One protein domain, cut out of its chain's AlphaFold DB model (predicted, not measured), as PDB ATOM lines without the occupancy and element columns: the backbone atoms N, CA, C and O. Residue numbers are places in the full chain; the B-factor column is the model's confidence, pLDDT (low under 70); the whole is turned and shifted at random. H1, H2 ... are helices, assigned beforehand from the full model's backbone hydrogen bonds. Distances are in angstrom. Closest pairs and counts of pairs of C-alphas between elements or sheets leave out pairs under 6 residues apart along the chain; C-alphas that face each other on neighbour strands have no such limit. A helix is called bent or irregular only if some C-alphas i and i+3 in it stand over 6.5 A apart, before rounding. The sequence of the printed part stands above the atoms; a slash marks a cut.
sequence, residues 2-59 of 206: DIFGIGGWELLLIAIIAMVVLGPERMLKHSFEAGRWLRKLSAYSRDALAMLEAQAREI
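Overview. This is residues 2 to 59 of the 206 residues of the protein "Sec-independent protein translocase protein TatB" of Anaerolineaceae bacterium (UniProt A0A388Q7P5). Two helices meet near their ends in an open V: the long H2 makes one arm and sets the longest axis, and the shorter H1 makes the other. Most of H2 sticks out, with residues 29 to 59 standing free, and a short unnamed stretch, residues 2 to 7, leads into H1 at the end away from the corner. The printed part has 58 residues with two named helices, H1 then H2, and no named strand; its class is all helix. It is extended, with a radius of gyration of the C-alphas of 18.0 A, and flat, spanning 53 by 28 by 9 A.

Along the chain. Find C-alpha 24 at (18.794, -76.584, 205.293); from there H2, residues 24 to 56, runs 45.8 A to C-alpha 56 at (-10.689, -48.488, 226.247). Then go back to C-alpha 8 at (23.635, -60.839, 217.281), where H1, residues 8 to 22, begins; it runs 20.7 A to C-alpha 22. Neither helix is bent.

Arrangement. Look at Gly 23, the one residue of the tight link from H1 to H2. Near it the two helices are close but not clearly touching, with 1 pair of C-alphas within 8 A, those of Met 19 and Met 27, 6.9 A apart. Their lines stand at a steep tilt of 51 degrees, and they run opposite ways. Their centres are 24.0 A apart. Along the backbone, every O i to N i+4 pair is within hydrogen-bond range in H1, and 28 of 29 are in H2.

Size, cuts and confidence. The two C-alphas farthest apart are those of Val 20 and Glu 58, at 53.5 A. The printed part has no cut from residue 2 to residue 59. The mean pLDDT of the printed part is 85.4; look for values under 70 at residue 3, residue 55 and residues 57 to 59.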
ATOM      1  N   ASP A   2      21.610 -57.233 223.324       74.75
ATOM      2  CA  ASP A   2      21.838 -58.668 223.442       74.75
ATOM      3  C   ASP A   2      20.559 -59.288 223.985       74.75
ATOM      4  O   ASP A   2      20.092 -58.961 225.078       74.75
ATOM      5  N   ILE A   3      19.924 -60.112 223.158       63.12
ATOM      6  CA  ILE A   3      18.612 -60.683 223.443       63.12
ATOM      7  C   ILE A   3      18.847 -62.024 224.139       63.12
ATOM      8  O   ILE A   3      19.544 -62.888 223.622       63.12
ATOM      9  N   PHE A   4      18.314 -62.164 225.357       78.62
ATOM     10  CA  PHE A   4      18.567 -63.302 226.258       78.62
ATOM     11  C   PHE A   4      20.053 -63.544 226.596       78.62
ATOM     12  O   PHE A   4      20.451 -64.674 226.862       78.62
ATOM     13  N   GLY A   5      20.874 -62.487 226.602       78.94
ATOM     14  CA  GLY A   5      22.317 -62.593 226.858       78.94
ATOM     15  C   GLY A   5      23.124 -63.155 225.684       78.94
ATOM     16  O   GLY A   5      24.302 -63.439 225.858       78.94
ATOM     17  N   ILE A   6      22.496 -63.296 224.512       81.69
ATOM     18  CA  ILE A   6      23.105 -63.761 223.266       81.69
ATOM     19  C   ILE A   6      23.233 -62.553 222.332       81.69
ATOM     20  O   ILE A   6      22.247 -61.877 222.005       81.69
ATOM     21  N   GLY A   7      24.459 -62.263 221.905       91.88
ATOM     22  CA  GLY A   7      24.753 -61.212 220.939       91.88
ATOM     23  C   GLY A   7      24.311 -61.593 219.525       91.88
ATOM     24  O   GLY A   7      24.233 -62.766 219.163       91.88
ATOM     25  N   GLY A   8      24.071 -60.595 218.667       91.44
ATOM     26  CA  GLY A   8      23.635 -60.839 217.281       91.44
ATOM     27  C   GLY A   8      24.593 -61.726 216.466       91.44
ATOM     28  O   GLY A   8      24.150 -62.470 215.594       91.44
ATOM     29  N   TRP A   9      25.891 -61.698 216.786       93.94
ATOM     30  CA  TRP A   9      26.900 -62.577 216.188       93.94
ATOM     31  C   TRP A   9      26.818 -64.029 216.688       93.94
ATOM     32  O   TRP A   9      26.961 -64.965 215.907       93.94
ATOM     33  N   GLU A  10      26.537 -64.235 217.974       91.31
ATOM     34  CA  GLU A  10      26.356 -65.574 218.545       91.31
ATOM     35  C   GLU A  10      25.079 -66.223 218.001       91.31
ATOM     36  O   GLU A  10      25.078 -67.401 217.651       91.31
ATOM     37  N   LEU A  11      24.015 -65.434 217.825       91.94
ATOM     38  CA  LEU A  11      22.768 -65.877 217.199       91.94
ATOM     39  C   LEU A  11      22.992 -66.295 215.730       91.94
ATOM     40  O   LEU A  11      22.459 -67.317 215.297       91.94
ATOM     41  N   LEU A  12      23.842 -65.573 214.985       93.12
ATOM     42  CA  LEU A  12      24.282 -65.972 213.640       93.12
ATOM     43  C   LEU A  12      25.050 -67.306 213.665       93.12
ATOM     44  O   LEU A  12      24.756 -68.194 212.866       93.12
ATOM     45  N   LEU A  13      26.001 -67.470 214.590       94.50
ATOM     46  CA  LEU A  13      26.781 -68.702 214.732       94.50
ATOM     47  C   LEU A  13      25.884 -69.907 215.061       94.50
ATOM     48  O   LEU A  13      25.994 -70.952 214.420       94.50
ATOM     49  N   ILE A  14      24.949 -69.745 216.001       92.62
ATOM     50  CA  ILE A  14      23.956 -70.769 216.362       92.62
ATOM     51  C   ILE A  14      23.064 -71.106 215.159       92.62
ATOM     52  O   ILE A  14      22.799 -72.282 214.914       92.62
ATOM     53  N   ALA A  15      22.638 -70.111 214.372       91.44
ATOM     54  CA  ALA A  15      21.845 -70.339 213.164       91.44
ATOM     55  C   ALA A  15      22.613 -71.147 212.100       91.44
ATOM     56  O   ALA A  15      22.036 -72.050 211.494       91.44
ATOM     57  N   ILE A  16      23.912 -70.885 211.914       94.50
ATOM     58  CA  ILE A  16      24.779 -71.664 211.014       94.50
ATOM     59  C   ILE A  16      24.914 -73.109 211.516       94.50
ATOM     60  O   ILE A  16      24.701 -74.045 210.746       94.50
ATOM     61  N   ILE A  17      25.198 -73.310 212.808       94.00
ATOM     62  CA  ILE A  17      25.304 -74.650 213.413       94.00
ATOM     63  C   ILE A  17      23.982 -75.416 213.258       94.00
ATOM     64  O   ILE A  17      23.984 -76.565 212.818       94.00
ATOM     65  N   ALA A  18      22.844 -74.778 213.539       92.31
ATOM     66  CA  ALA A  18      21.522 -75.376 213.372       92.31
ATOM     67  C   ALA A  18      21.229 -75.748 211.907       92.31
ATOM     68  O   ALA A  18      20.712 -76.835 211.647       92.31
ATOM     69  N   MET A  19      21.602 -74.895 210.949       90.69
ATOM     70  CA  MET A  19      21.446 -75.153 209.513       90.69
ATOM     71  C   MET A  19      22.294 -76.341 209.034       90.69
ATOM     72  O   MET A  19      21.826 -77.115 208.199       90.69
ATOM     73  N   VAL A  20      23.503 -76.520 209.580       93.19
ATOM     74  CA  VAL A  20      24.376 -77.672 209.285       93.19
ATOM     75  C   VAL A  20      23.842 -78.958 209.924       93.19
ATOM     76  O   VAL A  20      23.714 -79.966 209.235       93.19
ATOM     77  N   VAL A  21      23.486 -78.928 211.213       92.94
ATOM     78  CA  VAL A  21      23.063 -80.118 211.977       92.94
ATOM     79  C   VAL A  21      21.685 -80.626 211.548       92.94
ATOM     80  O   VAL A  21      21.505 -81.823 211.335       92.94
ATOM     81  N   LEU A  22      20.699 -79.735 211.414       87.00
ATOM     82  CA  LEU A  22      19.330 -80.104 211.033       87.00
ATOM     83  C   LEU A  22      19.171 -80.263 209.508       87.00
ATOM     84  O   LEU A  22      18.217 -80.884 209.033       87.00
ATOM     85  N   GLY A  23      20.115 -79.709 208.745       87.50
ATOM     86  CA  GLY A  23      20.094 -79.626 207.292       87.50
ATOM     87  C   GLY A  23      19.155 -78.516 206.784       87.50
ATOM     88  O   GLY A  23      18.014 -78.395 207.254       87.50
ATOM     89  N   PRO A  24      19.571 -77.729 205.772       82.06
ATOM     90  CA  PRO A  24      18.794 -76.584 205.293       82.06
ATOM     91  C   PRO A  24      17.406 -76.988 204.777       82.06
ATOM     92  O   PRO A  24      16.408 -76.338 205.078       82.06
ATOM     93  N   GLU A  25      17.305 -78.118 204.072       84.62
ATOM     94  CA  GLU A  25      16.045 -78.596 203.487       84.62
ATOM     95  C   GLU A  25      14.960 -78.957 204.512       84.62
ATOM     96  O   GLU A  25      13.777 -79.031 204.162       84.62
ATOM     97  N   ARG A  26      15.349 -79.243 205.762       79.19
ATOM     98  CA  ARG A  26      14.449 -79.770 206.799       79.19
ATOM     99  C   ARG A  26      14.036 -78.670 207.764       79.19
ATOM    100  O   ARG A  26      12.842 -78.514 208.023       79.19
ATOM    101  N   MET A  27      14.986 -77.830 208.188       79.38
ATOM    102  CA  MET A  27      14.693 -76.644 208.997       79.38
ATOM    103  C   MET A  27      13.680 -75.720 208.305       79.38
ATOM    104  O   MET A  27      12.716 -75.289 208.941       79.38
ATOM    105  N   LEU A  28      13.835 -75.470 206.997       81.00
ATOM    106  CA  LEU A  28      12.912 -74.607 206.254       81.00
ATOM    107  C   LEU A  28      11.471 -75.146 206.288       81.00
ATOM    108  O   LEU A  28      10.553 -74.390 206.606       81.00
ATOM    109  N   LYS A  29      11.261 -76.451 206.060       82.19
ATOM    110  CA  LYS A  29       9.924 -77.079 206.089       82.19
ATOM    111  C   LYS A  29       9.223 -76.888 207.439       82.19
ATOM    112  O   LYS A  29       8.064 -76.480 207.468       82.19
ATOM    113  N   HIS A  30       9.935 -77.093 208.549       88.25
ATOM    114  CA  HIS A  30       9.387 -76.855 209.887       88.25
ATOM    115  C   HIS A  30       9.168 -75.361 210.183       88.25
ATOM    116  O   HIS A  30       8.179 -75.007 210.826       88.25
ATOM    117  N   SER A  31      10.024 -74.473 209.664       88.56
ATOM    118  CA  SER A  31       9.871 -73.021 209.836       88.56
ATOM    119  C   SER A  31       8.613 -72.464 209.159       88.56
ATOM    120  O   SER A  31       7.966 -71.584 209.721       88.56
ATOM    121  N   PHE A  32       8.197 -73.009 208.006       88.00
ATOM    122  CA  PHE A  32       6.950 -72.605 207.347       88.00
ATOM    123  C   PHE A  32       5.707 -73.051 208.128       88.00
ATOM    124  O   PHE A  32       4.742 -72.290 208.227       88.00
ATOM    125  N   GLU A  33       5.738 -74.242 208.729       89.06
ATOM    126  CA  GLU A  33       4.676 -74.712 209.625       89.06
ATOM    127  C   GLU A  33       4.571 -73.792 210.854       89.06
ATOM    128  O   GLU A  33       3.508 -73.225 211.123       89.06
ATOM    129  N   ALA A  34       5.696 -73.548 211.537       91.56
ATOM    130  CA  ALA A  34       5.775 -72.657 212.695       91.56
ATOM    131  C   ALA A  34       5.360 -71.214 212.358       91.56
ATOM    132  O   ALA A  34       4.588 -70.609 213.096       91.56
ATOM    133  N   GLY A  35       5.783 -70.676 211.210       90.88
ATOM    134  CA  GLY A  35       5.387 -69.352 210.726       90.88
ATOM    135  C   GLY A  35       3.891 -69.251 210.415       90.88
ATOM    136  O   GLY A  35       3.261 -68.231 210.700       90.88
ATOM    137  N   ARG A  36       3.277 -70.328 209.904       92.44
ATOM    138  CA  ARG A  36       1.824 -70.407 209.691       92.44
ATOM    139  C   ARG A  36       1.051 -70.453 211.013       92.44
ATOM    140  O   ARG A  36      -0.021 -69.853 211.097       92.44
ATOM    141  N   TRP A  37       1.592 -71.095 212.050       92.81
ATOM    142  CA  TRP A  37       1.054 -71.033 213.416       92.81
ATOM    143  C   TRP A  37       1.240 -69.655 214.064       92.81
ATOM    144  O   TRP A  37       0.280 -69.103 214.598       92.81
ATOM    145  N   LEU A  38       2.422 -69.049 213.935       94.50
ATOM    146  CA  LEU A  38       2.708 -67.699 214.422       94.50
ATOM    147  C   LEU A  38       1.786 -66.659 213.775       94.50
ATOM    148  O   LEU A  38       1.296 -65.762 214.454       94.50
ATOM    149  N   ARG A  39       1.463 -66.810 212.483       91.44
ATOM    150  CA  ARG A  39       0.505 -65.929 211.800       91.44
ATOM    151  C   ARG A  39      -0.913 -66.050 212.374       91.44
ATOM    152  O   ARG A  39      -1.569 -65.022 212.528       91.44
ATOM    153  N   LYS A  40      -1.360 -67.253 212.759       91.62
ATOM    154  CA  LYS A  40      -2.637 -67.447 213.476       91.62
ATOM    155  C   LYS A  40      -2.605 -66.788 214.859       91.62
ATOM    156  O   LYS A  40      -3.500 -66.013 215.171       91.62
ATOM    157  N   LEU A  41      -1.548 -67.018 215.641       94.25
ATOM    158  CA  LEU A  41      -1.344 -66.366 216.945       94.25
ATOM    159  C   LEU A  41      -1.341 -64.834 216.826       94.25
ATOM    160  O   LEU A  41      -1.980 -64.156 217.625       94.25
ATOM    161  N   SER A  42      -0.704 -64.290 215.784       90.12
ATOM    162  CA  SER A  42      -0.685 -62.847 215.528       90.12
ATOM    163  C   SER A  42      -2.074 -62.275 215.217       90.12
ATOM    164  O   SER A  42      -2.357 -61.148 215.615       90.12
ATOM    165  N   ALA A  43      -2.956 -63.047 214.570       89.50
ATOM    166  CA  ALA A  43      -4.347 -62.653 214.358       89.50
ATOM    167  C   ALA A  43      -5.102 -62.600 215.696       89.50
ATOM    168  O   ALA A  43      -5.595 -61.539 216.056       89.50
ATOM    169  N   TYR A  44      -5.048 -63.668 216.500       89.44
ATOM    170  CA  TYR A  44      -5.683 -63.684 217.826       89.44
ATOM    171  C   TYR A  44      -5.177 -62.568 218.755       89.44
ATOM    172  O   TYR A  44      -5.968 -61.972 219.481       89.44
ATOM    173  N   SER A  45      -3.883 -62.227 218.706       89.50
ATOM    174  CA  SER A  45      -3.346 -61.093 219.476       89.50
ATOM    175  C   SER A  45      -3.864 -59.733 218.994       89.50
ATOM    176  O   SER A  45      -4.048 -58.831 219.804       89.50
ATOM    177  N   ARG A  46      -4.133 -59.581 217.689       87.12
ATOM    178  CA  ARG A  46      -4.713 -58.358 217.115       87.12
ATOM    179  C   ARG A  46      -6.193 -58.236 217.439       87.12
ATOM    180  O   ARG A  46      -6.620 -57.144 217.780       87.12
ATOM    181  N   ASP A  47      -6.939 -59.336 217.398       85.38
ATOM    182  CA  ASP A  47      -8.354 -59.354 217.778       85.38
ATOM    183  C   ASP A  47      -8.519 -59.038 219.277       85.38
ATOM    184  O   ASP A  47      -9.379 -58.244 219.655       85.38
ATOM    185  N   ALA A  48      -7.635 -59.573 220.131       85.81
ATOM    186  CA  ALA A  48      -7.581 -59.220 221.551       85.81
ATOM    187  C   ALA A  48      -7.251 -57.731 221.768       85.81
ATOM    188  O   ALA A  48      -7.931 -57.065 222.545       85.81
ATOM    189  N   LEU A  49      -6.255 -57.188 221.057       83.69
ATOM    190  CA  LEU A  49      -5.920 -55.759 221.111       83.69
ATOM    191  C   LEU A  49      -7.065 -54.872 220.601       83.69
ATOM    192  O   LEU A  49      -7.360 -53.870 221.238       83.69
ATOM    193  N   ALA A  50      -7.750 -55.251 219.522       83.81
ATOM    194  CA  ALA A  50      -8.888 -54.503 218.985       83.81
ATOM    195  C   ALA A  50     -10.085 -54.497 219.951       83.81
ATOM    196  O   ALA A  50     -10.744 -53.471 220.109       83.81
ATOM    197  N   MET A  51     -10.341 -55.612 220.644       78.94
ATOM    198  CA  MET A  51     -11.369 -55.689 221.689       78.94
ATOM    199  C   MET A  51     -11.001 -54.853 222.927       78.94
ATOM    200  O   MET A  51     -11.883 -54.287 223.575       78.94
ATOM    201  N   LEU A  52      -9.709 -54.749 223.261       77.44
ATOM    202  CA  LEU A  52      -9.220 -53.856 224.317       77.44
ATOM    203  C   LEU A  52      -9.295 -52.383 223.897       77.44
ATOM    204  O   LEU A  52      -9.725 -51.565 224.697       77.44
ATOM    205  N   GLU A  53      -8.936 -52.039 222.659       79.44
ATOM    206  CA  GLU A  53      -8.980 -50.666 222.137       79.44
ATOM    207  C   GLU A  53     -10.421 -50.152 221.993       79.44
ATOM    208  O   GLU A  53     -10.705 -49.012 222.357       79.44
ATOM    209  N   ALA A  54     -11.353 -51.004 221.550       78.31
ATOM    210  CA  ALA A  54     -12.778 -50.678 221.513       78.31
ATOM    211  C   ALA A  54     -13.331 -50.379 222.920       78.31
ATOM    212  O   ALA A  54     -13.954 -49.340 223.118       78.31
ATOM    213  N   GLN A  55     -13.038 -51.231 223.910       69.94
ATOM    214  CA  GLN A  55     -13.465 -51.007 225.299       69.94
ATOM    215  C   GLN A  55     -12.746 -49.823 225.962       69.94
ATOM    216  O   GLN A  55     -13.377 -49.056 226.677       69.94
ATOM    217  N   ALA A  56     -11.450 -49.620 225.709       70.94
ATOM    218  CA  ALA A  56     -10.689 -48.488 226.247       70.94
ATOM    219  C   ALA A  56     -11.134 -47.137 225.663       70.94
ATOM    220  O   ALA A  56     -10.882 -46.093 226.255       70.94
ATOM    221  N   ARG A  57     -11.819 -47.138 224.513       69.62
ATOM    222  CA  ARG A  57     -12.459 -45.941 223.954       69.62
ATOM    223  C   ARG A  57     -13.825 -45.634 224.583       69.62
ATOM    224  O   ARG A  57     -14.342 -44.538 224.378       69.62
ATOM    225  N   GLU A  58     -14.390 -46.575 225.338       67.88
ATOM    226  CA  GLU A  58     -15.681 -46.461 226.030       67.88
ATOM    227  C   GLU A  58     -15.551 -46.415 227.568       67.88
ATOM    228  O   GLU A  58     -16.521 -46.079 228.246       67.88
ATOM    229  N   ILE A  59     -14.376 -46.731 228.132       55.28
ATOM    230  CA  ILE A  59     -14.134 -46.862 229.580       55.28
ATOM    231  C   ILE A  59     -12.898 -46.044 229.993       55.28
ATOM    232  O   ILE A  59     -11.809 -46.266 229.467       55.28
TER     233      ILE A  59